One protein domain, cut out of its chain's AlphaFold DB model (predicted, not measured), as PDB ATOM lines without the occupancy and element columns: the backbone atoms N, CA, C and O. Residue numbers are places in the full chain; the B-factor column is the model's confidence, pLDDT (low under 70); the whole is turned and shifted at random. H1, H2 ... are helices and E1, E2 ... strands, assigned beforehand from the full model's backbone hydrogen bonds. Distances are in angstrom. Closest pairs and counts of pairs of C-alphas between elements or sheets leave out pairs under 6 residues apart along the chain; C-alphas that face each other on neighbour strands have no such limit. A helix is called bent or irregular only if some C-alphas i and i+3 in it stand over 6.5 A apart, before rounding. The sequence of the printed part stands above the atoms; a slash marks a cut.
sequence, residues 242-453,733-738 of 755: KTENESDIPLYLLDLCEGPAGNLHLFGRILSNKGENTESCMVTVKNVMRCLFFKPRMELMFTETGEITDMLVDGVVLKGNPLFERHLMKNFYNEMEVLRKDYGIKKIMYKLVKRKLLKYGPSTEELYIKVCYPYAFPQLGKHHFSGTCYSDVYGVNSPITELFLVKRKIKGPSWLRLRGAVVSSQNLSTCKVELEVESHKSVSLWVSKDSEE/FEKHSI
ATOM      1  N   LYS A 242     172.818 144.918 255.759       53.16
ATOM      2  CA  LYS A 242     171.967 146.112 255.781       53.16
ATOM      3  C   LYS A 242     170.878 145.957 254.719       53.16
ATOM      4  O   LYS A 242     171.184 145.654 253.568       53.16
ATOM      5  N   THR A 243     169.615 146.142 255.095       50.62
ATOM      6  CA  THR A 243     168.519 146.154 254.121       50.62
ATOM      7  C   THR A 243     168.681 147.355 253.189       50.62
ATOM      8  O   THR A 243     169.168 148.409 253.599       50.62
ATOM      9  N   GLU A 244     168.276 147.207 251.923       43.81
ATOM     10  CA  GLU A 244     168.526 148.186 250.849       43.81
ATOM     11  C   GLU A 244     167.961 149.598 251.125       43.81
ATOM     12  O   GLU A 244     168.312 150.534 250.412       43.81
ATOM     13  N   ASN A 245     167.143 149.777 252.175       40.25
ATOM     14  CA  ASN A 245     166.492 151.047 252.511       40.25
ATOM     15  C   ASN A 245     166.563 151.491 253.995       40.25
ATOM     16  O   ASN A 245     166.158 152.615 254.277       40.25
ATOM     17  N   GLU A 246     167.089 150.704 254.948       52.78
ATOM     18  CA  GLU A 246     167.252 151.136 256.355       52.78
ATOM     19  C   GLU A 246     168.542 150.539 256.962       52.78
ATOM     20  O   GLU A 246     168.868 149.373 256.770       52.78
ATOM     21  N   SER A 247     169.288 151.323 257.746       70.44
ATOM     22  CA  SER A 247     170.532 150.922 258.440       70.44
ATOM     23  C   SER A 247     170.353 149.871 259.553       70.44
ATOM     24  O   SER A 247     171.239 149.704 260.395       70.44
ATOM     25  N   ASP A 248     169.192 149.226 259.611       85.62
ATOM     26  CA  ASP A 248     168.743 148.413 260.732       85.62
ATOM     27  C   ASP A 248     169.085 146.937 260.498       85.62
ATOM     28  O   ASP A 248     168.859 146.392 259.420       85.62
ATOM     29  N   ILE A 249     169.607 146.267 261.528       89.06
ATOM     30  CA  ILE A 249     169.999 144.852 261.449       89.06
ATOM     31  C   ILE A 249     168.968 143.987 262.193       89.06
ATOM     32  O   ILE A 249     168.731 144.232 263.382       89.06
ATOM     33  N   PRO A 250     168.365 142.967 261.549       91.81
ATOM     34  CA  PRO A 250     167.487 142.018 262.222       91.81
ATOM     35  C   PRO A 250     168.292 140.963 263.002       91.81
ATOM     36  O   PRO A 250     169.166 140.288 262.454       91.81
ATOM     37  N   LEU A 251     167.967 140.783 264.282       95.12
ATOM     38  CA  LEU A 251     168.526 139.752 265.165       95.12
ATOM     39  C   LEU A 251     167.402 138.894 265.736       95.12
ATOM     40  O   LEU A 251     166.542 139.407 266.443       95.12
ATOM     41  N   TYR A 252     167.445 137.584 265.527       95.88
ATOM     42  CA  TYR A 252     166.552 136.667 266.224       95.88
ATOM     43  C   TYR A 252     167.123 136.328 267.602       95.88
ATOM     44  O   TYR A 252     168.143 135.639 267.698       95.88
ATOM     45  N   LEU A 253     166.491 136.825 268.665       97.50
ATOM     46  CA  LEU A 253     166.924 136.631 270.049       97.50
ATOM     47  C   LEU A 253     166.710 135.179 270.497       97.50
ATOM     48  O   LEU A 253     165.610 134.649 270.376       97.50
ATOM     49  N   LEU A 254     167.736 134.562 271.086       96.94
ATOM     50  CA  LEU A 254     167.659 133.224 271.688       96.94
ATOM     51  C   LEU A 254     167.929 133.252 273.194       96.94
ATOM     52  O   LEU A 254     167.229 132.597 273.966       96.94
ATOM     53  N   ASP A 255     168.944 134.006 273.610       97.00
ATOM     54  CA  ASP A 255     169.365 134.114 275.003       97.00
ATOM     55  C   ASP A 255     169.955 135.502 275.276       97.00
ATOM     56  O   ASP A 255     170.299 136.239 274.351       97.00
ATOM     57  N   LEU A 256     170.083 135.869 276.546       96.31
ATOM     58  CA  LEU A 256     170.766 137.090 276.954       96.31
ATOM     59  C   LEU A 256     171.395 136.939 278.334       96.31
ATOM     60  O   LEU A 256     170.907 136.194 279.181       96.31
ATOM     61  N   CYS A 257     172.481 137.666 278.568       94.00
ATOM     62  CA  CYS A 257     173.129 137.710 279.869       94.00
ATOM     63  C   CYS A 257     173.677 139.100 280.182       94.00
ATOM     64  O   CYS A 257     173.946 139.912 279.295       94.00
ATOM     65  N   GLU A 258     173.853 139.371 281.469       92.50
ATOM     66  CA  GLU A 258     174.441 140.621 281.936       92.50
ATOM     67  C   GLU A 258     175.957 140.602 281.728       92.50
ATOM     68  O   GLU A 258     176.642 139.637 282.077       92.50
ATOM     69  N   GLY A 259     176.466 141.668 281.120       87.56
ATOM     70  CA  GLY A 259     177.873 141.869 280.820       87.56
ATOM     71  C   GLY A 259     178.595 142.718 281.868       87.56
ATOM     72  O   GLY A 259     177.974 143.323 282.749       87.56
ATOM     73  N   PRO A 260     179.932 142.813 281.777       85.38
ATOM     74  CA  PRO A 260     180.704 143.707 282.628       85.38
ATOM     75  C   PRO A 260     180.320 145.173 282.380       85.38
ATOM     76  O   PRO A 260     179.804 145.532 281.321       85.38
ATOM     77  N   ALA A 261     180.606 146.030 283.364       85.94
ATOM     78  CA  ALA A 261     180.368 147.475 283.294       85.94
ATOM     79  C   ALA A 261     178.908 147.876 282.984       85.94
ATOM     80  O   ALA A 261     178.663 148.947 282.436       85.94
ATOM     81  N   GLY A 262     177.932 147.035 283.347       89.88
ATOM     82  CA  GLY A 262     176.509 147.336 283.168       89.88
ATOM     83  C   GLY A 262     176.005 147.205 281.727       89.88
ATOM     84  O   GLY A 262     174.946 147.745 281.406       89.88
ATOM     85  N   ASN A 263     176.755 146.513 280.867       94.44
ATOM     86  CA  ASN A 263     176.315 146.167 279.518       94.44
ATOM     87  C   ASN A 263     175.366 144.961 279.542       94.44
ATOM     88  O   ASN A 263     175.368 144.167 280.483       94.44
ATOM     89  N   LEU A 264     174.591 144.786 278.475       97.00
ATOM     90  CA  LEU A 264     173.775 143.593 278.253       97.00
ATOM     91  C   LEU A 264     174.239 142.881 276.981       97.00
ATOM     92  O   LEU A 264     174.392 143.520 275.944       97.00
ATOM     93  N   HIS A 265     174.446 141.570 277.041       97.31
ATOM     94  CA  HIS A 265     174.787 140.759 275.877       97.31
ATOM     95  C   HIS A 265     173.559 139.989 275.402       97.31
ATOM     96  O   HIS A 265     172.965 139.228 276.166       97.31
ATOM     97  N   LEU A 266     173.187 140.173 274.139       98.12
ATOM     98  CA  LEU A 266     172.143 139.409 273.463       98.12
ATOM     99  C   LEU A 266     172.803 138.348 272.584       98.12
ATOM    100  O   LEU A 266     173.756 138.651 271.869       98.12
ATOM    101  N   PHE A 267     172.287 137.126 272.605       97.94
ATOM    102  CA  PHE A 267     172.741 136.027 271.761       97.94
ATOM    103  C   PHE A 267     171.612 135.580 270.855       97.94
ATOM    104  O   PHE A 267     170.468 135.413 271.287       97.94
ATOM    105  N   GLY A 268     171.943 135.356 269.593       96.31
ATOM    106  CA  GLY A 268     170.933 135.062 268.603       96.31
ATOM    107  C   GLY A 268     171.497 134.655 267.260       96.31
ATOM    108  O   GLY A 268     172.662 134.271 267.128       96.31
ATOM    109  N   ARG A 269     170.630 134.753 266.259       94.25
ATOM    110  CA  ARG A 269     170.933 134.470 264.861       94.25
ATOM    111  C   ARG A 269     170.685 135.722 264.027       94.25
ATOM    112  O   ARG A 269     169.680 136.399 264.227       94.25
ATOM    113  N   ILE A 270     171.585 136.016 263.100       92.06
ATOM    114  CA  ILE A 270     171.401 137.061 262.085       92.06
ATOM    115  C   ILE A 270     171.397 136.430 260.699       92.06
ATOM    116  O   ILE A 270     171.968 135.353 260.509       92.06
ATOM    117  N   LEU A 271     170.767 137.092 259.733       84.94
ATOM    118  CA  LEU A 271     170.842 136.684 258.333       84.94
ATOM    119  C   LEU A 271     172.264 136.920 257.801       84.94
ATOM    120  O   LEU A 271     172.879 137.950 258.067       84.94
ATOM    121  N   SER A 272     172.797 135.938 257.079       73.44
ATOM    122  CA  SER A 272     174.076 136.038 256.375       73.44
ATOM    123  C   SER A 272     173.939 136.919 255.127       73.44
ATOM    124  O   SER A 272     172.834 137.100 254.618       73.44
ATOM    125  N   ASN A 273     175.064 137.384 254.573       58.34
ATOM    126  CA  ASN A 273     175.170 138.250 253.385       58.34
ATOM    127  C   ASN A 273     174.389 137.772 252.134       58.34
ATOM    128  O   ASN A 273     174.286 138.515 251.164       58.34
ATOM    129  N   LYS A 274     173.919 136.516 252.103       56.12
ATOM    130  CA  LYS A 274     173.174 135.903 250.984       56.12
ATOM    131  C   LYS A 274     171.682 135.683 251.292       56.12
ATOM    132  O   LYS A 274     171.007 135.027 250.512       56.12
ATOM    133  N   GLY A 275     171.171 136.158 252.433       60.19
ATOM    134  CA  GLY A 275     169.746 136.120 252.806       60.19
ATOM    135  C   GLY A 275     169.155 134.742 253.151       60.19
ATOM    136  O   GLY A 275     168.144 134.680 253.839       60.19
ATOM    137  N   GLU A 276     169.784 133.635 252.741       64.06
ATOM    138  CA  GLU A 276     169.235 132.280 252.933       64.06
ATOM    139  C   GLU A 276     169.721 131.558 254.201       64.06
ATOM    140  O   GLU A 276     169.012 130.719 254.755       64.06
ATOM    141  N   ASN A 277     170.936 131.852 254.672       74.69
ATOM    142  CA  ASN A 277     171.535 131.187 255.835       74.69
ATOM    143  C   ASN A 277     171.627 132.142 257.025       74.69
ATOM    144  O   ASN A 277     171.778 133.347 256.845       74.69
ATOM    145  N   THR A 278     171.599 131.596 258.243       87.44
ATOM    146  CA  THR A 278     171.755 132.384 259.471       87.44
ATOM    147  C   THR A 278     173.037 132.031 260.211       87.44
ATOM    148  O   THR A 278     173.450 130.872 260.259       87.44
ATOM    149  N   GLU A 279     173.655 133.033 260.826       91.38
ATOM    150  CA  GLU A 279     174.908 132.900 261.570       91.38
ATOM    151  C   GLU A 279     174.719 133.289 263.035       91.38
ATOM    152  O   GLU A 279     173.859 134.111 263.365       91.38
ATOM    153  N   SER A 280     175.501 132.680 263.929       94.19
ATOM    154  CA  SER A 280     175.469 133.014 265.353       94.19
ATOM    155  C   SER A 280     176.022 134.416 265.593       94.19
ATOM    156  O   SER A 280     177.068 134.799 265.063       94.19
ATOM    157  N   CYS A 281     175.314 135.186 266.414       95.50
ATOM    158  CA  CYS A 281     175.641 136.576 266.693       95.50
ATOM    159  C   CYS A 281     175.566 136.871 268.191       95.50
ATOM    160  O   CYS A 281     174.644 136.419 268.877       95.50
ATOM    161  N   MET A 282     176.536 137.640 268.688       96.88
ATOM    162  CA  MET A 282     176.452 138.316 269.980       96.88
ATOM    163  C   MET A 282     176.330 139.824 269.759       96.88
ATOM    164  O   MET A 282     177.134 140.412 269.041       96.88
ATOM    165  N   VAL A 283     175.377 140.466 270.431       97.50
ATOM    166  CA  VAL A 283     175.221 141.924 270.421       97.50
ATOM    167  C   VAL A 283     175.470 142.477 271.813       97.50
ATOM    168  O   VAL A 283     174.826 142.061 272.771       97.50
ATOM    169  N   THR A 284     176.391 143.430 271.929       97.44
ATOM    170  CA  THR A 284     176.635 144.168 273.171       97.44
ATOM    171  C   THR A 284     175.811 145.447 273.177       97.44
ATOM    172  O   THR A 284     176.025 146.338 272.362       97.44
ATOM    173  N   VAL A 285     174.868 145.539 274.108       97.31
ATOM    174  CA  VAL A 285     174.029 146.713 274.340       97.31
ATOM    175  C   VAL A 285     174.661 147.553 275.442       97.31
ATOM    176  O   VAL A 285     174.733 147.128 276.600       97.31
ATOM    177  N   LYS A 286     175.128 148.745 275.071       94.50
ATOM    178  CA  LYS A 286     175.735 149.716 275.981       94.50
ATOM    179  C   LYS A 286     174.697 150.629 276.628       94.50
ATOM    180  O   LYS A 286     173.517 150.641 276.269       94.50
ATOM    181  N   ASN A 287     175.171 151.379 277.624       92.31
ATOM    182  CA  ASN A 287     174.438 152.439 278.318       92.31
ATOM    183  C   ASN A 287     173.037 152.012 278.777       92.31
ATOM    184  O   ASN A 287     172.077 152.776 278.670       92.31
ATOM    185  N   VAL A 288     172.895 150.785 279.290       94.06
ATOM    186  CA  VAL A 288     171.620 150.348 279.858       94.06
ATOM    187  C   VAL A 288     171.345 151.163 281.120       94.06
ATOM    188  O   VAL A 288     172.232 151.348 281.954       94.06
ATOM    189  N   MET A 289     170.122 151.672 281.265       93.75
ATOM    190  CA  MET A 289     169.772 152.614 282.331       93.75
ATOM    191  C   MET A 289     169.004 151.930 283.459       93.75
ATOM    192  O   MET A 289     167.969 151.300 283.221       93.75
ATOM    193  N   ARG A 290     169.453 152.135 284.700       94.62
ATOM    194  CA  ARG A 290     168.658 151.896 285.908       94.62
ATOM    195  C   ARG A 290     167.431 152.796 285.900       94.62
ATOM    196  O   ARG A 290     167.419 153.855 285.273       94.62
ATOM    197  N   CYS A 291     166.388 152.363 286.595       95.44
ATOM    198  CA  CYS A 291     165.128 153.083 286.680       95.44
ATOM    199  C   CYS A 291     164.592 152.996 288.099       95.44
ATOM    200  O   CYS A 291     163.993 151.995 288.471       95.44
ATOM    201  N   LEU A 292     164.823 154.052 288.867       96.44
ATOM    202  CA  LEU A 292     164.399 154.157 290.251       96.44
ATOM    203  C   LEU A 292     163.144 155.014 290.357       96.44
ATOM    204  O   LEU A 292     162.932 155.914 289.543       96.44
ATOM    205  N   PHE A 293     162.350 154.763 291.390       97.44
ATOM    206  CA  PHE A 293     161.183 155.572 291.720       97.44
ATOM    207  C   PHE A 293     161.271 156.014 293.176       97.44
ATOM    208  O   PHE A 293     161.135 155.200 294.082       97.44
ATOM    209  N   PHE A 294     161.501 157.303 293.391       97.75
ATOM    210  CA  PHE A 294     161.578 157.905 294.717       97.75
ATOM    211  C   PHE A 294     160.180 158.343 295.142       97.75
ATOM    212  O   PHE A 294     159.492 159.015 294.369       97.75
ATOM    213  N   LYS A 295     159.758 157.976 296.354       97.06
ATOM    214  CA  LYS A 295     158.482 158.408 296.933       97.06
ATOM    215  C   LYS A 295     158.668 159.751 297.648       97.06
ATOM    216  O   LYS A 295     159.212 159.756 298.756       97.06
ATOM    217  N   PRO A 296     158.252 160.883 297.054       96.56
ATOM    218  CA  PRO A 296     158.446 162.197 297.650       96.56
ATOM    219  C   PRO A 296     157.671 162.345 298.961       96.56
ATOM    220  O   PRO A 296     156.612 161.742 299.151       96.56
ATOM    221  N   ARG A 297     158.194 163.185 299.855       95.06
ATOM    222  CA  ARG A 297     157.494 163.617 301.068       95.06
ATOM    223  C   ARG A 297     156.486 164.700 300.709       95.06
ATOM    224  O   ARG A 297     156.839 165.850 300.465       95.06
ATOM    225  N   MET A 298     155.218 164.313 300.640       91.94
ATOM    226  CA  MET A 298     154.122 165.211 300.265       91.94
ATOM    227  C   MET A 298     153.676 166.116 301.422       91.94
ATOM    228  O   MET A 298     152.856 167.006 301.215       91.94
ATOM    229  N   GLU A 299     154.188 165.856 302.625       91.69
ATOM    230  CA  GLU A 299     154.004 166.628 303.852       91.69
ATOM    231  C   GLU A 299     154.956 167.826 303.985       91.69
ATOM    232  O   GLU A 299     154.794 168.617 304.913       91.69
ATOM    233  N   LEU A 300     155.939 167.967 303.087       92.31
ATOM    234  CA  LEU A 300     156.869 169.097 303.103       92.31
ATOM    235  C   LEU A 300     156.140 170.426 302.902       92.31
ATOM    236  O   LEU A 300     155.112 170.502 302.228       92.31
ATOM    237  N   MET A 301     156.713 171.484 303.465       92.00
ATOM    238  CA  MET A 301     156.245 172.852 303.292       92.00
ATOM    239  C   MET A 301     157.399 173.696 302.769       92.00
ATOM    240  O   MET A 301     158.540 173.531 303.211       92.00
ATOM    241  N   PHE A 302     157.106 174.594 301.830       92.56
ATOM    242  CA  PHE A 302     158.114 175.474 301.250       92.56
ATOM    243  C   PHE A 302     157.774 176.941 301.498       92.56
ATOM    244  O   PHE A 302     156.607 177.331 301.500       92.56
ATOM    245  N   THR A 303     158.792 177.771 301.686       90.38
ATOM    246  CA  THR A 303     158.650 179.230 301.602       90.38
ATOM    247  C   THR A 303     158.303 179.654 300.167       90.38
ATOM    248  O   THR A 303     158.494 178.880 299.227       90.38
ATOM    249  N   GLU A 304     157.881 180.905 299.954       85.75
ATOM    250  CA  GLU A 304     157.707 181.464 298.596       85.75
ATOM    251  C   GLU A 304     159.001 181.409 297.755       85.75
ATOM    252  O   GLU A 304     158.963 181.340 296.527       85.75
ATOM    253  N   THR A 305     160.169 181.402 298.409       85.56
ATOM    254  CA  THR A 305     161.487 181.273 297.765       85.56
ATOM    255  C   THR A 305     161.870 179.819 297.442       85.56
ATOM    256  O   THR A 305     162.837 179.572 296.708       85.56
ATOM    257  N   GLY A 306     161.096 178.848 297.936       86.88
ATOM    258  CA  GLY A 306     161.277 177.422 297.689       86.88
ATOM    259  C   GLY A 306     162.203 176.696 298.658       86.88
ATOM    260  O   GLY A 306     162.714 175.637 298.300       86.88
ATOM    261  N   GLU A 307     162.457 177.248 299.842       90.12
ATOM    262  CA  GLU A 307     163.234 176.595 300.903       90.12
ATOM    263  C   GLU A 307     162.316 175.758 301.797       90.12
ATOM    264  O   GLU A 307     161.174 176.144 302.043       90.12
ATOM    265  N   ILE A 308     162.800 174.609 302.277       90.56
ATOM    266  CA  ILE A 308     162.033 173.747 303.188       90.56
ATOM    267  C   ILE A 308     161.856 174.464 304.533       90.56
ATOM    268  O   ILE A 308     162.828 174.945 305.113       90.56
ATOM    269  N   THR A 309     160.623 174.512 305.036       89.06
ATOM    270  CA  THR A 309     160.276 175.113 306.331       89.06
ATOM    271  C   THR A 309     159.399 174.174 307.153       89.06
ATOM    272  O   THR A 309     158.527 173.499 306.615       89.06
ATOM    273  N   ASP A 310     159.592 174.173 308.471       85.06
ATOM    274  CA  ASP A 310     158.747 173.436 309.422       85.06
ATOM    275  C   ASP A 310     157.665 174.330 310.058       85.06
ATOM    276  O   ASP A 310     156.841 173.865 310.848       85.06
ATOM    277  N   MET A 311     157.652 175.629 309.735       83.12
ATOM    278  CA  MET A 311     156.725 176.607 310.308       83.12
ATOM    279  C   MET A 311     155.615 176.975 309.321       83.12
ATOM    280  O   MET A 311     155.880 177.292 308.161       83.12
ATOM    281  N   LEU A 312     154.373 176.998 309.812       78.75
ATOM    282  CA  LEU A 312     153.218 177.550 309.099       78.75
ATOM    283  C   LEU A 312     153.279 179.082 309.159       78.75
ATOM    284  O   LEU A 312     152.871 179.687 310.149       78.75
ATOM    285  N   VAL A 313     153.828 179.692 308.111       78.00
ATOM    286  CA  VAL A 313     153.898 181.148 307.915       78.00
ATOM    287  C   VAL A 313     152.910 181.551 306.810       78.00
ATOM    288  O   VAL A 313     152.559 180.730 305.958       78.00
ATOM    289  N   ASP A 314     152.447 182.801 306.801       72.75
ATOM    290  CA  ASP A 314     151.653 183.322 305.681       72.75
ATOM    291  C   ASP A 314     152.467 183.245 304.374       72.75
ATOM    292  O   ASP A 314     153.644 183.602 304.351       72.75
ATOM    293  N   GLY A 315     151.851 182.741 303.298       77.44
ATOM    294  CA  GLY A 315     152.510 182.542 301.996       77.44
ATOM    295  C   GLY A 315     153.220 181.192 301.812       77.44
ATOM    296  O   GLY A 315     153.831 180.958 300.772       77.44
ATOM    297  N   VAL A 316     153.135 180.268 302.778       88.00
ATOM    298  CA  VAL A 316     153.732 178.927 302.642       88.00
ATOM    299  C   VAL A 316     153.090 178.129 301.500       88.00
ATOM    300  O   VAL A 316     151.869 178.010 301.374       88.00
ATOM    301  N   VAL A 317     153.945 177.528 300.677       87.94
ATOM    302  CA  VAL A 317     153.573 176.662 299.562       87.94
ATOM    303  C   VAL A 317     153.389 175.237 300.082       87.94
ATOM    304  O   VAL A 317     154.345 174.554 300.453       87.94
ATOM    305  N   LEU A 318     152.135 174.787 300.087       90.12
ATOM    306  CA  LEU A 318     151.714 173.444 300.491       90.12
ATOM    307  C   LEU A 318     151.286 172.606 299.282       90.12
ATOM    308  O   LEU A 318     151.064 173.121 298.182       90.12
ATOM    309  N   LYS A 319     151.097 171.303 299.510       86.06
ATOM    310  CA  LYS A 319     150.504 170.390 298.528       86.06
ATOM    311  C   LYS A 319     149.184 170.959 297.984       86.06
ATOM    312  O   LYS A 319     148.255 171.213 298.745       86.06
ATOM    313  N   GLY A 320     149.099 171.101 296.661       82.88
ATOM    314  CA  GLY A 320     147.948 171.677 295.952       82.88
ATOM    315  C   GLY A 320     148.197 173.084 295.399       82.88
ATOM    316  O   GLY A 320     147.445 173.532 294.539       82.88
ATOM    317  N   ASN A 321     149.265 173.759 295.833       89.44
ATOM    318  CA  ASN A 321     149.740 174.981 295.191       89.44
ATOM    319  C   ASN A 321     150.497 174.633 293.884       89.44
ATOM    320  O   ASN A 321     151.312 173.707 293.911       89.44
ATOM    321  N   PRO A 322     150.293 175.367 292.770       87.25
ATOM    322  CA  PRO A 322     151.007 175.138 291.505       87.25
ATOM    323  C   PRO A 322     152.540 175.132 291.625       87.25
ATOM    324  O   PRO A 322     153.216 174.406 290.907       87.25
ATOM    325  N   LEU A 323     153.106 175.895 292.567       89.75
ATOM    326  CA  LEU A 323     154.555 175.986 292.778       89.75
ATOM    327  C   LEU A 323     155.136 174.819 293.590       89.75
ATOM    328  O   LEU A 323     156.357 174.665 293.655       89.75
ATOM    329  N   PHE A 324     154.292 173.991 294.213       91.75
ATOM    330  CA  PHE A 324     154.740 172.928 295.112       91.75
ATOM    331  C   PHE A 324     155.653 171.923 294.407       91.75
ATOM    332  O   PHE A 324     156.740 171.622 294.899       91.75
ATOM    333  N   GLU A 325     155.240 171.428 293.238       91.12
ATOM    334  CA  GLU A 325     156.002 170.427 292.482       91.12
ATOM    335  C   GLU A 325     157.357 170.986 292.029       91.12
ATOM    336  O   GLU A 325     158.379 170.308 292.142       91.12
ATOM    337  N   ARG A 326     157.394 172.263 291.628       91.44
ATOM    338  CA  ARG A 326     158.627 172.971 291.267       91.44
ATOM    339  C   ARG A 326     159.593 173.080 292.448       91.44
ATOM    340  O   ARG A 326     160.781 172.797 292.293       91.44
ATOM    341  N   HIS A 327     159.114 173.484 293.626       93.50
ATOM    342  CA  HIS A 327     159.961 173.586 294.819       93.50
ATOM    343  C   HIS A 327     160.434 172.215 295.313       93.50
ATOM    344  O   HIS A 327     161.613 172.065 295.642       93.50
ATOM    345  N   LEU A 328     159.567 171.200 295.278       94.00
ATOM    346  CA  LEU A 328     159.929 169.818 295.585       94.00
ATOM    347  C   LEU A 328     161.047 169.318 294.662       94.00
ATOM    348  O   LEU A 328     162.063 168.828 295.149       94.00
ATOM    349  N   MET A 329     160.896 169.487 293.345       94.38
ATOM    350  CA  MET A 329     161.898 169.050 292.369       94.38
ATOM    351  C   MET A 329     163.222 169.806 292.510       94.38
ATOM    352  O   MET A 329     164.276 169.184 292.413       94.38
ATOM    353  N   LYS A 330     163.195 171.115 292.800       93.62
ATOM    354  CA  LYS A 330     164.410 171.910 293.055       93.62
ATOM    355  C   LYS A 330     165.197 171.377 294.257       93.62
ATOM    356  O   LYS A 330     166.407 171.186 294.162       93.62
ATOM    357  N   ASN A 331     164.522 171.126 295.379       95.25
ATOM    358  CA  ASN A 331     165.177 170.604 296.582       95.25
ATOM    359  C   ASN A 331     165.652 169.159 296.382       95.25
ATOM    360  O   ASN A 331     166.785 168.836 296.736       95.25
ATOM    361  N   PHE A 332     164.839 168.323 295.731       96.00
ATOM    362  CA  PHE A 332     165.217 166.954 295.384       96.00
ATOM    363  C   PHE A 332     166.445 166.916 294.466       96.00
ATOM    364  O   PHE A 332     167.349 166.115 294.681       96.00
ATOM    365  N   TYR A 333     166.517 167.799 293.467       94.69
ATOM    366  CA  TYR A 333     167.674 167.912 292.582       94.69
ATOM    367  C   TYR A 333     168.952 168.250 293.356       94.69
ATOM    368  O   TYR A 333     169.970 167.588 293.171       94.69
ATOM    369  N   ASN A 334     168.893 169.222 294.272       94.12
ATOM    370  CA  ASN A 334     170.042 169.597 295.099       94.12
ATOM    371  C   ASN A 334     170.524 168.432 295.979       94.12
ATOM    372  O   ASN A 334     171.727 168.183 296.061       94.12
ATOM    373  N   GLU A 335     169.594 167.702 296.601       94.44
ATOM    374  CA  GLU A 335     169.897 166.501 297.386       94.44
ATOM    375  C   GLU A 335     170.541 165.410 296.510       94.44
ATOM    376  O   GLU A 335     171.566 164.825 296.869       94.44
ATOM    377  N   MET A 336     169.998 165.187 295.311       94.25
ATOM    378  CA  MET A 336     170.504 164.184 294.382       94.25
ATOM    379  C   MET A 336     171.827 164.565 293.717       94.25
ATOM    380  O   MET A 336     172.573 163.660 293.367       94.25
ATOM    381  N   GLU A 337     172.162 165.846 293.541       93.44
ATOM    382  CA  GLU A 337     173.465 166.265 293.001       93.44
ATOM    383  C   GLU A 337     174.621 165.908 293.940       93.44
ATOM    384  O   GLU A 337     175.703 165.549 293.471       93.44
ATOM    385  N   VAL A 338     174.401 165.967 295.257       93.19
ATOM    386  CA  VAL A 338     175.387 165.511 296.248       93.19
ATOM    387  C   VAL A 338     175.593 164.005 296.100       93.19
ATOM    388  O   VAL A 338     176.702 163.555 295.815       93.19
ATOM    389  N   LEU A 339     174.501 163.242 296.152       91.94
ATOM    390  CA  LEU A 339     174.529 161.787 296.012       91.94
ATOM    391  C   LEU A 339     175.132 161.350 294.666       91.94
ATOM    392  O   LEU A 339     175.940 160.429 294.594       91.94
ATOM    393  N   ARG A 340     174.798 162.041 293.577       93.31
ATOM    394  CA  ARG A 340     175.337 161.782 292.240       93.31
ATOM    395  C   ARG A 340     176.863 161.892 292.222       93.31
ATOM    396  O   ARG A 340     177.520 161.028 291.638       93.31
ATOM    397  N   LYS A 341     177.418 162.937 292.848       93.56
ATOM    398  CA  LYS A 341     178.869 163.154 292.949       93.56
ATOM    399  C   LYS A 341     179.537 162.073 293.792       93.56
ATOM    400  O   LYS A 341     180.554 161.541 293.354       93.56
ATOM    401  N   ASP A 342     178.928 161.693 294.914       92.50
ATOM    402  CA  ASP A 342     179.444 160.644 295.805       92.50
ATOM    403  C   ASP A 342     179.549 159.283 295.097       92.50
ATOM    404  O   ASP A 342     180.515 158.543 295.278       92.50
ATOM    405  N   TYR A 343     178.589 158.978 294.221       93.62
ATOM    406  CA  TYR A 343     178.566 157.752 293.416       93.62
ATOM    407  C   TYR A 343     179.308 157.870 292.071       93.62
ATOM    408  O   TYR A 343     179.339 156.912 291.294       93.62
ATOM    409  N   GLY A 344     179.893 159.033 291.761       94.25
ATOM    410  CA  GLY A 344     180.595 159.292 290.500       94.25
ATOM    411  C   GLY A 344     179.700 159.258 289.252       94.25
ATOM    412  O   GLY A 344     180.202 159.111 288.136       94.25
ATOM    413  N   ILE A 345     178.380 159.378 289.414       93.81
ATOM    414  CA  ILE A 345     177.403 159.283 288.326       93.81
ATOM    415  C   ILE A 345     177.512 160.534 287.451       93.81
ATOM    416  O   ILE A 345     177.271 161.644 287.902       93.81
ATOM    417  N   LYS A 346     177.845 160.395 286.167       88.81
ATOM    418  CA  LYS A 346     178.092 161.568 285.300       88.81
ATOM    419  C   LYS A 346     176.833 162.252 284.775       88.81
ATOM    420  O   LYS A 346     176.836 163.468 284.611       88.81
ATOM    421  N   LYS A 347     175.794 161.475 284.485       87.31
ATOM    422  CA  LYS A 347     174.524 161.950 283.929       87.31
ATOM    423  C   LYS A 347     173.380 161.189 284.581       87.31
ATOM    424  O   LYS A 347     173.492 159.986 284.822       87.31
ATOM    425  N   ILE A 348     172.302 161.903 284.855       92.56
ATOM    426  CA  ILE A 348     171.119 161.400 285.541       92.56
ATOM    427  C   ILE A 348     169.899 162.130 284.983       92.56
ATOM    428  O   ILE A 348     169.975 163.311 284.657       92.56
ATOM    429  N   MET A 349     168.800 161.406 284.818       92.75
ATOM    430  CA  MET A 349     167.543 161.937 284.292       92.75
ATOM    431  C   MET A 349     166.473 161.855 285.371       92.75
ATOM    432  O   MET A 349     166.388 160.838 286.065       92.75
ATOM    433  N   TYR A 350     165.638 162.885 285.460       94.38
ATOM    434  CA  TYR A 350     164.560 163.006 286.438       94.38
ATOM    435  C   TYR A 350     163.232 163.258 285.720       94.38
ATOM    436  O   TYR A 350     163.189 164.029 284.768       94.38
ATOM    437  N   LYS A 351     162.143 162.624 286.166       94.44
ATOM    438  CA  LYS A 351     160.781 162.926 285.693       94.44
ATOM    439  C   LYS A 351     159.791 162.698 286.827       94.44
ATOM    440  O   LYS A 351     159.773 161.609 287.406       94.44
ATOM    441  N   LEU A 352     158.962 163.690 287.138       95.00
ATOM    442  CA  LEU A 352     157.843 163.501 288.057       95.00
ATOM    443  C   LEU A 352     156.766 162.664 287.348       95.00
ATOM    444  O   LEU A 352     156.400 162.941 286.209       95.00
ATOM    445  N   VAL A 353     156.311 161.578 287.973       96.00
ATOM    446  CA  VAL A 353     155.381 160.616 287.365       96.00
ATOM    447  C   VAL A 353     154.323 160.155 288.357       96.00
ATOM    448  O   VAL A 353     154.594 159.969 289.539       96.00
ATOM    449  N   LYS A 354     153.118 159.886 287.857       96.00
ATOM    450  CA  LYS A 354     152.059 159.217 288.619       96.00
ATOM    451  C   LYS A 354     152.147 157.707 288.434       96.00
ATOM    452  O   LYS A 354     152.253 157.229 287.299       96.00
ATOM    453  N   ARG A 355     152.177 156.953 289.532       96.69
ATOM    454  CA  ARG A 355     152.309 155.487 289.524       96.69
ATOM    455  C   ARG A 355     151.503 154.863 290.654       96.69
ATOM    456  O   ARG A 355     151.209 155.510 291.656       96.69
ATOM    457  N   LYS A 356     151.166 153.583 290.495       96.44
ATOM    458  CA  LYS A 356     150.535 152.768 291.542       96.44
ATOM    459  C   LYS A 356     151.586 151.859 292.167       96.44
ATOM    460  O   LYS A 356     152.256 151.128 291.448       96.44
ATOM    461  N   LEU A 357     151.732 151.879 293.485       95.06
ATOM    462  CA  LEU A 357     152.626 150.947 294.174       95.06
ATOM    463  C   LEU A 357     151.909 149.615 294.392       95.06
ATOM    464  O   LEU A 357     150.879 149.583 295.063       95.06
ATOM    465  N   LEU A 358     152.442 148.535 293.825       92.62
ATOM    466  CA  LEU A 358     151.889 147.197 293.972       92.62
ATOM    467  C   LEU A 358     152.130 146.695 295.395       92.62
ATOM    468  O   LEU A 358     153.247 146.334 295.741       92.62
ATOM    469  N   LYS A 359     151.067 146.626 296.190       89.81
ATOM    470  CA  LYS A 359     151.062 146.092 297.558       89.81
ATOM    471  C   LYS A 359     149.942 145.071 297.726       89.81
ATOM    472  O   LYS A 359     149.027 145.005 296.906       89.81
ATOM    473  N   TYR A 360     149.967 144.305 298.815       85.81
ATOM    474  CA  TYR A 360     148.800 143.511 299.195       85.81
ATOM    475  C   TYR A 360     147.613 144.442 299.489       85.81
ATOM    476  O   TYR A 360     147.661 145.253 300.414       85.81
ATOM    477  N   GLY A 361     146.550 144.330 298.692       83.00
ATOM    478  CA  GLY A 361     145.344 145.153 298.814       83.00
ATOM    479  C   GLY A 361     145.260 146.302 297.796       83.00
ATOM    480  O   GLY A 361     146.001 146.334 296.812       83.00
ATOM    481  N   PRO A 362     144.313 147.242 297.978       85.00
ATOM    482  CA  PRO A 362     144.068 148.300 297.006       85.00
ATOM    483  C   PRO A 362     145.277 149.235 296.885       85.00
ATOM    484  O   PRO A 362     145.829 149.716 297.877       85.00
ATOM    485  N   SER A 363     145.672 149.508 295.643       89.94
ATOM    486  CA  SER A 363     146.766 150.419 295.301       89.94
ATOM    487  C   SER A 363     146.190 151.720 294.751       89.94
ATOM    488  O   SER A 363     145.389 151.696 293.815       89.94
ATOM    489  N   THR A 364     146.586 152.850 295.329       91.88
ATOM    490  CA  THR A 364     146.201 154.191 294.872       91.88
ATOM    491  C   THR A 364     147.304 154.788 294.016       91.88
ATOM    492  O   THR A 364     148.477 154.445 294.171       91.88
ATOM    493  N   GLU A 365     146.927 155.670 293.099       95.06
ATOM    494  CA  GLU A 365     147.896 156.428 292.318       95.06
ATOM    495  C   GLU A 365     148.522 157.525 293.189       95.06
ATOM    496  O   GLU A 365     147.817 158.290 293.848       95.06
ATOM    497  N   GLU A 366     149.851 157.578 293.215       94.75
ATOM    498  CA  GLU A 366     150.638 158.568 293.949       94.75
ATOM    499  C   GLU A 366     151.708 159.169 293.022       94.75
ATOM    500  O   GLU A 366     152.016 158.623 291.957       94.75
ATOM    501  N   LEU A 367     152.270 160.312 293.421       94.62
ATOM    502  CA  LEU A 367     153.400 160.935 292.733       94.62
ATOM    503  C   LEU A 367     154.708 160.249 293.131       94.62
ATOM    504  O   LEU A 367     154.917 159.948 294.302       94.62
ATOM    505  N   TYR A 368     155.585 160.049 292.154       97.50
ATOM    506  CA  TYR A 368     156.931 159.506 292.300       97.50
ATOM    507  C   TYR A 368     157.901 160.312 291.448       97.50
ATOM    508  O   TYR A 368     157.556 160.745 290.348       97.50
ATOM    509  N   ILE A 369     159.142 160.453 291.903       97.94
ATOM    510  CA  ILE A 369     160.215 161.021 291.088       97.94
ATOM    511  C   ILE A 369     160.969 159.854 290.451       97.94
ATOM    512  O   ILE A 369     161.660 159.090 291.126       97.94
ATOM    513  N   LYS A 370     160.791 159.675 289.141       97.56
ATOM    514  CA  LYS A 370     161.512 158.673 288.355       97.56
ATOM    515  C   LYS A 370     162.926 159.173 288.105       97.56
ATOM    516  O   LYS A 370     163.101 160.238 287.519       97.56
ATOM    517  N   VAL A 371     163.915 158.372 288.481       97.25
ATOM    518  CA  VAL A 371     165.336 158.684 288.323       97.25
ATOM    519  C   VAL A 371     166.006 157.607 287.483       97.25
ATOM    520  O   VAL A 371     165.870 156.420 287.772       97.25
ATOM    521  N   CYS A 372     166.725 157.994 286.431       96.06
ATOM    522  CA  CYS A 372     167.443 157.056 285.568       96.06
ATOM    523  C   CYS A 372     168.923 157.422 285.447       96.06
ATOM    524  O   CYS A 372     169.254 158.562 285.133       96.06
ATOM    525  N   TYR A 373     169.803 156.441 285.637       95.25
ATOM    526  CA  TYR A 373     171.248 156.568 285.427       95.25
ATOM    527  C   TYR A 373     171.839 155.231 284.940       95.25
ATOM    528  O   TYR A 373     171.204 154.195 285.144       95.25
ATOM    529  N   PRO A 374     173.013 155.205 284.287       94.81
ATOM    530  CA  PRO A 374     173.548 153.974 283.699       94.81
ATOM    531  C   PRO A 374     173.886 152.880 284.727       94.81
ATOM    532  O   PRO A 374     174.419 153.174 285.796       94.81
ATOM    533  N   TYR A 375     173.676 151.607 284.369       94.88
ATOM    534  CA  TYR A 375     174.100 150.442 285.169       94.88
ATOM    535  C   TYR A 375     175.621 150.333 285.337       94.88
ATOM    536  O   TYR A 375     176.075 149.629 286.236       94.88
ATOM    537  N   ALA A 376     176.400 151.046 284.514       93.31
ATOM    538  CA  ALA A 376     177.848 151.176 284.661       93.31
ATOM    539  C   ALA A 376     178.267 151.801 286.004       93.31
ATOM    540  O   ALA A 376     179.401 151.610 286.441       93.31
ATOM    541  N   PHE A 377     177.363 152.540 286.657       93.88
ATOM    542  CA  PHE A 377     177.599 153.135 287.967       93.88
ATOM    543  C   PHE A 377     177.037 152.269 289.106       93.88
ATOM    544  O   PHE A 377     176.084 151.501 288.896       93.88
ATOM    545  N   PRO A 378     177.599 152.392 290.326       92.31
ATOM    546  CA  PRO A 378     177.183 151.580 291.459       92.31
ATOM    547  C   PRO A 378     175.714 151.795 291.828       92.31
ATOM    548  O   PRO A 378     175.149 152.874 291.652       92.31
ATOM    549  N   GLN A 379     175.107 150.746 292.370       92.44
ATOM    550  CA  GLN A 379     173.757 150.792 292.913       92.44
ATOM    551  C   GLN A 379     173.711 151.630 294.202       92.44
ATOM    552  O   GLN A 379     174.650 151.592 294.999       92.44
ATOM    553  N   LEU A 380     172.600 152.335 294.443       92.31
ATOM    554  CA  LEU A 380     172.401 153.094 295.682       92.31
ATOM    555  C   LEU A 380     172.418 152.182 296.913       92.31
ATOM    556  O   LEU A 380     171.786 151.123 296.939       92.31
ATOM    557  N   GLY A 381     173.128 152.622 297.950       91.50
ATOM    558  CA  GLY A 381     173.192 151.932 299.229       91.50
ATOM    559  C   GLY A 381     171.912 152.125 300.041       91.50
ATOM    560  O   GLY A 381     171.242 153.147 299.932       91.50
ATOM    561  N   LYS A 382     171.607 151.167 300.925       90.12
ATOM    562  CA  LYS A 382     170.398 151.194 301.776       90.12
ATOM    563  C   LYS A 382     170.263 152.458 302.636       90.12
ATOM    564  O   LYS A 382     169.154 152.853 302.964       90.12
ATOM    565  N   HIS A 383     171.376 153.103 302.987       91.00
ATOM    566  CA  HIS A 383     171.381 154.357 303.750       91.00
ATOM    567  C   HIS A 383     170.804 155.550 302.968       91.00
ATOM    568  O   HIS A 383     170.435 156.541 303.582       91.00
ATOM    569  N   HIS A 384     170.677 155.436 301.644       92.62
ATOM    570  CA  HIS A 384     170.042 156.431 300.780       92.62
ATOM    571  C   HIS A 384     168.614 156.052 300.368       92.62
ATOM    572  O   HIS A 384     168.059 156.678 299.469       92.62
ATOM    573  N   PHE A 385     167.993 155.039 300.982       93.06
ATOM    574  CA  PHE A 385     166.605 154.673 300.654       93.06
ATOM    575  C   PHE A 385     165.590 155.684 301.198       93.06
ATOM    576  O   PHE A 385     164.456 155.719 300.749       93.06
ATOM    577  N   SER A 386     166.006 156.577 302.091       94.94
ATOM    578  CA  SER A 386     165.209 157.715 302.540       94.94
ATOM    579  C   SER A 386     166.089 158.952 302.627       94.94
ATOM    580  O   SER A 386     167.273 158.830 302.945       94.94
ATOM    581  N   GLY A 387     165.498 160.123 302.431       94.06
ATOM    582  CA  GLY A 387     166.199 161.395 302.488       94.06
ATOM    583  C   GLY A 387     165.319 162.524 303.009       94.06
ATOM    584  O   GLY A 387     164.266 162.299 303.628       94.06
ATOM    585  N   THR A 388     165.757 163.752 302.753       94.38
ATOM    586  CA  THR A 388     165.036 164.968 303.129       94.38
ATOM    587  C   THR A 388     163.809 165.157 302.243       94.38
ATOM    588  O   THR A 388     162.722 165.402 302.759       94.38
ATOM    589  N   CYS A 389     163.938 164.980 300.926       94.31
ATOM    590  CA  CYS A 389     162.843 165.211 299.976       94.31
ATOM    591  C   CYS A 389     161.975 163.971 299.709       94.31
ATOM    592  O   CYS A 389     160.905 164.071 299.105       94.31
ATOM    593  N   TYR A 390     162.420 162.788 300.135       96.69
ATOM    594  CA  TYR A 390     161.779 161.513 299.825       96.69
ATOM    595  C   TYR A 390     161.807 160.547 301.010       96.69
ATOM    596  O   TYR A 390     162.668 160.603 301.886       96.69
ATOM    597  N   SER A 391     160.825 159.657 301.043       96.19
ATOM    598  CA  SER A 391     160.610 158.702 302.130       96.19
ATOM    599  C   SER A 391     161.083 157.290 301.798       96.19
ATOM    600  O   SER A 391     161.471 156.578 302.719       96.19
ATOM    601  N   ASP A 392     161.064 156.908 300.518       95.50
ATOM    602  CA  ASP A 392     161.405 155.558 300.063       95.50
ATOM    603  C   ASP A 392     161.923 155.555 298.610       95.50
ATOM    604  O   ASP A 392     161.681 156.522 297.870       95.50
ATOM    605  N   VAL A 393     162.596 154.478 298.181       95.88
ATOM    606  CA  VAL A 393     163.135 154.316 296.815       95.88
ATOM    607  C   VAL A 393     162.923 152.902 296.289       95.88
ATOM    608  O   VAL A 393     163.547 151.962 296.763       95.88
ATOM    609  N   TYR A 394     162.164 152.766 295.204       95.19
ATOM    610  CA  TYR A 394     161.850 151.480 294.574       95.19
ATOM    611  C   TYR A 394     162.675 151.218 293.307       95.19
ATOM    612  O   TYR A 394     163.116 152.155 292.631       95.19
ATOM    613  N   GLY A 395     162.839 149.939 292.945       92.88
ATOM    614  CA  GLY A 395     163.511 149.514 291.705       92.88
ATOM    615  C   GLY A 395     165.041 149.496 291.788       92.88
ATOM    616  O   GLY A 395     165.725 149.402 290.770       92.88
ATOM    617  N   VAL A 396     165.599 149.593 292.999       92.06
ATOM    618  CA  VAL A 396     167.051 149.665 293.219       92.06
ATOM    619  C   VAL A 396     167.744 148.360 292.811       92.06
ATOM    620  O   VAL A 396     168.807 148.396 292.192       92.06
ATOM    621  N   ASN A 397     167.111 147.223 293.118       88.31
ATOM    622  CA  ASN A 397     167.638 145.872 292.901       88.31
ATOM    623  C   ASN A 397     167.212 145.238 291.566       88.31
ATOM    624  O   ASN A 397     167.421 144.039 291.383       88.31
ATOM    625  N   SER A 398     166.575 145.986 290.660       90.62
ATOM    626  CA  SER A 398     166.112 145.423 289.389       90.62
ATOM    627  C   SER A 398     167.304 144.954 288.542       90.62
ATOM    628  O   SER A 398     168.215 145.752 288.297       90.62
ATOM    629  N   PRO A 399     167.324 143.689 288.084       91.19
ATOM    630  CA  PRO A 399     168.358 143.213 287.176       91.19
ATOM    631  C   PRO A 399     168.202 143.840 285.784       91.19
ATOM    632  O   PRO A 399     167.103 144.215 285.357       91.19
ATOM    633  N   ILE A 400     169.313 143.936 285.050       95.00
ATOM    634  CA  ILE A 400     169.368 144.530 283.705       95.00
ATOM    635  C   ILE A 400     168.454 143.751 282.762       95.00
ATOM    636  O   ILE A 400     167.675 144.346 282.017       95.00
ATOM    637  N   THR A 401     168.529 142.420 282.840       93.69
ATOM    638  CA  THR A 401     167.736 141.478 282.035       93.69
ATOM    639  C   THR A 401     166.238 141.748 282.169       93.69
ATOM    640  O   THR A 401     165.534 141.918 281.175       93.69
ATOM    641  N   GLU A 402     165.753 141.828 283.406       93.25
ATOM    642  CA  GLU A 402     164.342 142.053 283.712       93.25
ATOM    643  C   GLU A 402     163.876 143.413 283.199       93.25
ATOM    644  O   GLU A 402     162.896 143.503 282.455       93.25
ATOM    645  N   LEU A 403     164.617 144.471 283.544       93.62
ATOM    646  CA  LEU A 403     164.253 145.828 283.166       93.62
ATOM    647  C   LEU A 403     164.258 146.009 281.644       93.62
ATOM    648  O   LEU A 403     163.384 146.690 281.109       93.62
ATOM    649  N   PHE A 404     165.220 145.401 280.947       96.50
ATOM    650  CA  PHE A 404     165.316 145.441 279.493       96.50
ATOM    651  C   PHE A 404     164.128 144.742 278.828       96.50
ATOM    652  O   PHE A 404     163.439 145.369 278.022       96.50
ATOM    653  N   LEU A 405     163.840 143.490 279.199       96.69
ATOM    654  CA  LEU A 405     162.734 142.725 278.613       96.69
ATOM    655  C   LEU A 405     161.392 143.434 278.819       96.69
ATOM    656  O   LEU A 405     160.646 143.643 277.861       96.69
ATOM    657  N   VAL A 406     161.118 143.878 280.048       95.25
ATOM    658  CA  VAL A 406     159.858 144.538 280.412       95.25
ATOM    659  C   VAL A 406     159.710 145.898 279.723       95.25
ATOM    660  O   VAL A 406     158.662 146.184 279.140       95.25
ATOM    661  N   LYS A 407     160.751 146.741 279.720       93.62
ATOM    662  CA  LYS A 407     160.674 148.068 279.082       93.62
ATOM    663  C   LYS A 407     160.618 148.009 277.565       93.62
ATOM    664  O   LYS A 407     159.960 148.849 276.962       93.62
ATOM    665  N   ARG A 408     161.321 147.063 276.938       94.56
ATOM    666  CA  ARG A 408     161.313 146.901 275.476       94.56
ATOM    667  C   ARG A 408     160.167 146.012 274.987       94.56
ATOM    668  O   ARG A 408     160.066 145.782 273.788       94.56
ATOM    669  N   LYS A 409     159.295 145.553 275.901       95.56
ATOM    670  CA  LYS A 409     158.142 144.674 275.636       95.56
ATOM    671  C   LYS A 409     158.547 143.367 274.940       95.56
ATOM    672  O   LYS A 409     157.756 142.774 274.215       95.56
ATOM    673  N   ILE A 410     159.782 142.917 275.161       96.44
ATOM    674  CA  ILE A 410     160.313 141.695 274.561       96.44
ATOM    675  C   ILE A 410     159.814 140.522 275.391       96.44
ATOM    676  O   ILE A 410     160.101 140.429 276.588       96.44
ATOM    677  N   LYS A 411     159.071 139.625 274.746       96.12
ATOM    678  CA  LYS A 411     158.559 138.414 275.370       96.12
ATOM    679  C   LYS A 411     159.089 137.186 274.641       96.12
ATOM    680  O   LYS A 411     158.532 136.802 273.624       96.12
ATOM    681  N   GLY A 412     160.161 136.603 275.174       94.19
ATOM    682  CA  GLY A 412     160.776 135.395 274.628       94.19
ATOM    683  C   GLY A 412     161.495 135.576 273.282       94.19
ATOM    684  O   GLY A 412     161.829 136.704 272.907       94.19
ATOM    685  N   PRO A 413     161.813 134.460 272.600       95.69
ATOM    686  CA  PRO A 413     162.520 134.457 271.322       95.69
ATOM    687  C   PRO A 413     161.729 135.147 270.209       95.69
ATOM    688  O   PRO A 413     160.636 134.711 269.837       95.69
ATOM    689  N   SER A 414     162.298 136.207 269.645       94.69
ATOM    690  CA  SER A 414     161.668 137.001 268.591       94.69
ATOM    691  C   SER A 414     162.702 137.749 267.753       94.69
ATOM    692  O   SER A 414     163.868 137.880 268.135       94.69
ATOM    693  N   TRP A 415     162.268 138.247 266.595       94.50
ATOM    694  CA  TRP A 415     163.064 139.166 265.793       94.50
ATOM    695  C   TRP A 415     163.119 140.545 266.455       94.50
ATOM    696  O   TRP A 415     162.097 141.159 266.769       94.50
ATOM    697  N   LEU A 416     164.337 141.034 266.639       95.44
ATOM    698  CA  LEU A 416     164.662 142.359 267.131       95.44
ATOM    699  C   LEU A 416     165.261 143.188 266.000       95.44
ATOM    700  O   LEU A 416     166.028 142.692 265.180       95.44
ATOM    701  N   ARG A 417     164.934 144.472 266.000       93.69
ATOM    702  CA  ARG A 417     165.509 145.502 265.146       93.69
ATOM    703  C   ARG A 417     166.637 146.193 265.908       93.69
ATOM    704  O   ARG A 417     166.408 146.702 267.007       93.69
ATOM    705  N   LEU A 418     167.832 146.210 265.325       94.44
ATOM    706  CA  LEU A 418     169.008 146.885 265.871       94.44
ATOM    707  C   LEU A 418     169.321 148.135 265.047       94.44
ATOM    708  O   LEU A 418     169.753 148.023 263.902       94.44
ATOM    709  N   ARG A 419     169.138 149.317 265.639       92.38
ATOM    710  CA  ARG A 419     169.449 150.607 265.008       92.38
ATOM    711  C   ARG A 419     170.878 151.037 265.315       92.38
ATOM    712  O   ARG A 419     171.296 151.001 266.471       92.38
ATOM    713  N   GLY A 420     171.617 151.476 264.297       91.25
ATOM    714  CA  GLY A 420     172.986 151.975 264.477       91.25
ATOM    715  C   GLY A 420     173.955 150.921 265.021       91.25
ATOM    716  O   GLY A 420     174.883 151.258 265.754       91.25
ATOM    717  N   ALA A 421     173.716 149.644 264.713       91.88
ATOM    718  CA  ALA A 421     174.606 148.563 265.108       91.88
ATOM    719  C   ALA A 421     175.938 148.652 264.353       91.88
ATOM    720  O   ALA A 421     175.972 148.829 263.133       91.88
ATOM    721  N   VAL A 422     177.034 148.493 265.086       91.62
ATOM    722  CA  VAL A 422     178.398 148.511 264.548       91.62
ATOM    723  C   VAL A 422     179.107 147.199 264.842       91.62
ATOM    724  O   VAL A 422     178.779 146.500 265.799       91.62
ATOM    725  N   VAL A 423     180.092 146.855 264.017       90.81
ATOM    726  CA  VAL A 423     180.921 145.663 264.227       90.81
ATOM    727  C   VAL A 423     181.787 145.860 265.466       90.81
ATOM    728  O   VAL A 423     182.503 146.857 265.570       90.81
ATOM    729  N   SER A 424     181.755 144.907 266.392       90.12
ATOM    730  CA  SER A 424     182.627 144.938 267.564       90.12
ATOM    731  C   SER A 424     184.010 144.378 267.235       90.12
ATOM    732  O   SER A 424     184.147 143.356 266.566       90.12
ATOM    733  N   SER A 425     185.052 145.021 267.763       85.00
ATOM    734  CA  SER A 425     186.446 144.558 267.694       85.00
ATOM    735  C   SER A 425     186.934 143.909 268.996       85.00
ATOM    736  O   SER A 425     188.099 143.524 269.099       85.00
ATOM    737  N   GLN A 426     186.060 143.774 270.001       84.62
ATOM    738  CA  GLN A 426     186.437 143.320 271.345       84.62
ATOM    739  C   GLN A 426     186.667 141.804 271.442       84.62
ATOM    740  O   GLN A 426     187.342 141.358 272.370       84.62
ATOM    741  N   ASN A 427     186.155 141.024 270.481       88.69
ATOM    742  CA  ASN A 427     186.349 139.575 270.382       88.69
ATOM    743  C   ASN A 427     185.973 138.846 271.685       88.69
ATOM    744  O   ASN A 427     186.747 138.050 272.231       88.69
ATOM    745  N   LEU A 428     184.791 139.169 272.209       91.12
ATOM    746  CA  LEU A 428     184.301 138.706 273.507       91.12
ATOM    747  C   LEU A 428     183.619 137.340 273.443       91.12
ATOM    748  O   LEU A 428     183.365 136.746 274.485       91.12
ATOM    749  N   SER A 429     183.308 136.825 272.259       92.50
ATOM    750  CA  SER A 429     182.485 135.635 272.066       92.50
ATOM    751  C   SER A 429     183.085 134.644 271.065       92.50
ATOM    752  O   SER A 429     184.033 134.947 270.345       92.50
ATOM    753  N   THR A 430     182.561 133.422 271.029       91.31
ATOM    754  CA  THR A 430     182.778 132.451 269.940       91.31
ATOM    755  C   THR A 430     181.680 132.503 268.885       91.31
ATOM    756  O   THR A 430     181.633 131.616 268.037       91.31
ATOM    757  N   CYS A 431     180.772 133.481 268.946       93.31
ATOM    758  CA  CYS A 431     179.829 133.710 267.858       93.31
ATOM    759  C   CYS A 431     180.601 134.071 266.588       93.31
ATOM    760  O   CYS A 431     181.680 134.663 266.656       93.31
ATOM    761  N   LYS A 432     180.030 133.760 265.424       91.75
ATOM    762  CA  LYS A 432     180.634 134.169 264.152       91.75
ATOM    763  C   LYS A 432     180.642 135.683 263.967       91.75
ATOM    764  O   LYS A 432     181.544 136.207 263.319       91.75
ATOM    765  N   VAL A 433     179.638 136.370 264.515       92.75
ATOM    766  CA  VAL A 433     179.484 137.822 264.394       92.75
ATOM    767  C   VAL A 433     179.341 138.466 265.768       92.75
ATOM    768  O   VAL A 433     178.616 137.974 266.634       92.75
ATOM    769  N   GLU A 434     180.027 139.591 265.957       95.00
ATOM    770  CA  GLU A 434     179.902 140.435 267.143       95.00
ATOM    771  C   GLU A 434     179.500 141.845 266.738       95.00
ATOM    772  O   GLU A 434     180.187 142.501 265.952       95.00
ATOM    773  N   LEU A 435     178.394 142.315 267.302       95.06
ATOM    774  CA  LEU A 435     177.884 143.661 267.096       95.06
ATOM    775  C   LEU A 435     177.827 144.423 268.414       95.06
ATOM    776  O   LEU A 435     177.823 143.854 269.510       95.06
ATOM    777  N   GLU A 436     177.734 145.735 268.298       95.62
ATOM    778  CA  GLU A 436     177.564 146.649 269.407       95.62
ATOM    779  C   GLU A 436     176.506 147.695 269.059       95.62
ATOM    780  O   GLU A 436     176.437 148.166 267.924       95.62
ATOM    781  N   VAL A 437     175.671 148.045 270.036       95.56
ATOM    782  CA  VAL A 437     174.710 149.148 269.946       95.56
ATOM    783  C   VAL A 437     174.895 150.076 271.139       95.56
ATOM    784  O   VAL A 437     175.072 149.625 272.274       95.56
ATOM    785  N   GLU A 438     174.833 151.382 270.887       93.75
ATOM    786  CA  GLU A 438     175.186 152.393 271.889       93.75
ATOM    787  C   GLU A 438     174.158 152.501 273.025       93.75
ATOM    788  O   GLU A 438     174.501 152.887 274.140       93.75
ATOM    789  N   SER A 439     172.893 152.164 272.767       93.62
ATOM    790  CA  SER A 439     171.803 152.352 273.725       93.62
ATOM    791  C   SER A 439     170.811 151.199 273.711       93.62
ATOM    792  O   SER A 439     170.461 150.654 272.665       93.62
ATOM    793  N   HIS A 440     170.246 150.896 274.880       92.69
ATOM    794  CA  HIS A 440     169.118 149.972 275.009       92.69
ATOM    795  C   HIS A 440     167.863 150.425 274.239       92.69
ATOM    796  O   HIS A 440     166.988 149.603 273.964       92.69
ATOM    797  N   LYS A 441     167.742 151.721 273.905       93.25
ATOM    798  CA  LYS A 441     166.660 152.246 273.053       93.25
ATOM    799  C   LYS A 441     166.838 151.856 271.580       93.25
ATOM    800  O   LYS A 441     165.841 151.739 270.876       93.25
ATOM    801  N   SER A 442     168.070 151.594 271.143       94.50
ATOM    802  CA  SER A 442     168.394 151.175 269.773       94.50
ATOM    803  C   SER A 442     167.959 149.745 269.451       94.50
ATOM    804  O   SER A 442     168.054 149.321 268.304       94.50
ATOM    805  N   VAL A 443     167.483 148.999 270.453       95.81
ATOM    806  CA  VAL A 443     166.913 147.663 270.285       95.81
ATOM    807  C   VAL A 443     165.402 147.749 270.442       95.81
ATOM    808  O   VAL A 443     164.904 148.180 271.486       95.81
ATOM    809  N   SER A 444     164.649 147.338 269.431       94.56
ATOM    810  CA  SER A 444     163.185 147.246 269.487       94.56
ATOM    811  C   SER A 444     162.705 145.929 268.895       94.56
ATOM    812  O   SER A 444     163.464 145.232 268.228       94.56
ATOM    813  N   LEU A 445     161.439 145.579 269.116       93.56
ATOM    814  CA  LEU A 445     160.821 144.482 268.373       93.56
ATOM    815  C   LEU A 445     160.829 144.801 266.874       93.56
ATOM    816  O   LEU A 445     160.674 145.959 266.472       93.56
ATOM    817  N   TRP A 446     161.028 143.774 266.054       89.31
ATOM    818  CA  TRP A 446     160.832 143.886 264.620       89.31
ATOM    819  C   TRP A 446     159.331 143.904 264.319       89.31
ATOM    820  O   TRP A 446     158.637 142.916 264.549       89.31
ATOM    821  N   VAL A 447     158.830 145.032 263.817       81.00
ATOM    822  CA  VAL A 447     157.464 145.162 263.296       81.00
ATOM    823  C   VAL A 447     157.573 145.213 261.778       81.00
ATOM    824  O   VAL A 447     158.238 146.104 261.243       81.00
ATOM    825  N   SER A 448     156.985 144.229 261.095       66.12
ATOM    826  CA  SER A 448     156.920 144.228 259.632       66.12
ATOM    827  C   SER A 448     155.891 145.263 259.183       66.12
ATOM    828  O   SER A 448     154.764 145.253 259.677       66.12
ATOM    829  N   LYS A 449     156.289 146.180 258.296       60.69
ATOM    830  CA  LYS A 449     155.403 147.229 257.766       60.69
ATOM    831  C   LYS A 449     154.520 146.715 256.615       60.69
ATOM    832  O   LYS A 449     153.415 147.214 256.462       60.69
ATOM    833  N   ASP A 450     154.951 145.674 255.891       52.59
ATOM    834  CA  ASP A 450     154.383 145.294 254.582       52.59
ATOM    835  C   ASP A 450     154.226 143.769 254.383       52.59
ATOM    836  O   ASP A 450     154.516 143.230 253.318       52.59
ATOM    837  N   SER A 451     153.792 143.030 255.413       50.25
ATOM    838  CA  SER A 451     153.564 141.566 255.338       50.25
ATOM    839  C   SER A 451     154.803 140.696 255.034       50.25
ATOM    840  O   SER A 451     154.677 139.478 254.923       50.25
ATOM    841  N   GLU A 452     156.006 141.270 254.962       60.25
ATOM    842  CA  GLU A 452     157.260 140.513 254.932       60.25
ATOM    843  C   GLU A 452     157.581 139.999 256.342       60.25
ATOM    844  O   GLU A 452     158.199 140.684 257.163       60.25
ATOM    845  N   GLU A 453     157.104 138.802 256.673       70.81
ATOM    846  CA  GLU A 453     157.521 138.101 257.885       70.81
ATOM    847  C   GLU A 453     158.879 137.430 257.655       70.81
ATOM    848  O   GLU A 453     159.031 136.561 256.795       70.81
ATOM    849  N   PHE A 733     157.862 142.383 297.010       77.19
ATOM    850  CA  PHE A 733     157.921 141.584 295.782       77.19
ATOM    851  C   PHE A 733     159.305 141.590 295.126       77.19
ATOM    852  O   PHE A 733     159.532 140.861 294.158       77.19
ATOM    853  N   GLU A 734     160.251 142.383 295.635       68.62
ATOM    854  CA  GLU A 734     161.623 142.362 295.140       68.62
ATOM    855  C   GLU A 734     162.282 141.020 295.493       68.62
ATOM    856  O   GLU A 734     162.595 140.738 296.650       68.62
ATOM    857  N   LYS A 735     162.551 140.198 294.473       60.78
ATOM    858  CA  LYS A 735     163.165 138.859 294.597       60.78
ATOM    859  C   LYS A 735     164.516 138.851 295.324       60.78
ATOM    860  O   LYS A 735     164.948 137.810 295.812       60.78
ATOM    861  N   HIS A 736     165.175 140.006 295.409       51.50
ATOM    862  CA  HIS A 736     166.490 140.185 296.026       51.50
ATOM    863  C   HIS A 736     166.452 140.883 297.396       51.50
ATOM    864  O   HIS A 736     167.510 141.168 297.960       51.50
ATOM    865  N   SER A 737     165.272 141.117 297.984       38.25
ATOM    866  CA  SER A 737     165.167 141.795 299.286       38.25
ATOM    867  C   SER A 737     165.601 140.927 300.483       38.25
ATOM    868  O   SER A 737     165.833 141.461 301.570       38.25
ATOM    869  N   ILE A 738     165.818 139.611 300.305       34.97
ATOM    870  CA  ILE A 738     166.167 138.675 301.393       34.97
ATOM    871  C   ILE A 738     167.229 137.643 300.954       34.97
ATOM    872  O   ILE A 738     166.949 136.458 300.828       34.97
TER     873      ILE A 738
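AT A GLANCE: This is residues 242 to 453 and 733 to 738 of the 755 residues of the protein "DNA polymerase alpha catalytic subunit, putative" of Theileria equi strain WA (UniProt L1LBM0). Two lobes stand end to end along the longest axis: one is a six-stranded sheet, E9, E3, E2, E1, E8, E10, curled like part of a barrel and folded back on itself, and the other is a twisted four-stranded sheet, E5, E6, E4, E7, with H1 over one face. H2 lies between the lobes, and the loop of residues 297 to 323 reaches beyond H1 to the far end. The printed part has 218 residues, with two named helices and ten named strands in the order E1 E2 E3 E4 H1 E5 E6 E7 H2 E8 E9 E10; the larger sheet is mixed and the smaller all antiparallel. The class is mixed, helices and strands, with 98 residues, under half, in named elements. The whole is loose, with a radius of gyration of the C-alphas of 22.0 A, and only just elongated, spanning 75 by 38 by 36 A.

IN THESE COORDINATES: The larger sheet holds E9, residues 433 to 437, E3, 278 to 285, 20.8 A long, E2, 264 to 271, 21.3 A, E1, 249 to 258, 21.4 A, E8, 415 to 418, and E10, 443 to 445. E1 begins at C-alpha 249 (169.999, 144.852, 261.449) and bends by 87 degrees at residue 254. The smaller sheet holds E5, 349 to 358, 23.6 A, E6, 365 to 374, 27.2 A, E4, 289 to 296, 21.3 A, and E7, 390 to 394. H1, 324 to 342, is 27.6 A long and begins at (154.740, 172.928, 295.112); H2 is residues 400 to 407.

HOW THE PARTS SIT: The larger sheet is a folded sheet, one sheet bent into two leaves: E9, E3 and E2 face E8 and E10, with E1 as the hinge. E1, E2 and E3 form a meander, each strand the antiparallel neighbour of the one before; N 267 and O 255 are 2.8 A apart, N 266 and O 283 2.8 A. E9 is parallel to E3, with N 435 and O 282 at 2.9 A. H2 is on this sheet at a height of 8.7 A; its closest C-alphas with E1 are those of Ile 400 and Glu 258, 6.6 A apart. H2 only grazes the smaller sheet, with residues 400 to 404. There E6 and E4 are antiparallel, with N 292 and O 371 at 2.8 A. H1 is on this sheet at a height of 9.0 A, two layers with the helix on one face, and runs along the strands at 27 degrees to E6 on the local plane. E4, H1 and E5 form a split strand-helix-strand unit, with E6 between the two strands and a right-handed crossover. Every O i to N i+4 pair is within hydrogen-bond range in H2, and 14 of 15 in H1.

THE WHOLE: The C-alphas farthest apart are those of Lys 274 and Asp 314, at 75.5 A. Residues 454 to 732 are not printed, and C-alphas 453 and 733 are 38.1 A apart across the cut. The links E4 to H1, E6 to E7 and E8 to E9 are long. The mean pLDDT of the printed part is 88.7; residues 242 to 246, 273 to 276, 448 to 452 and 734 to 738 are under 70.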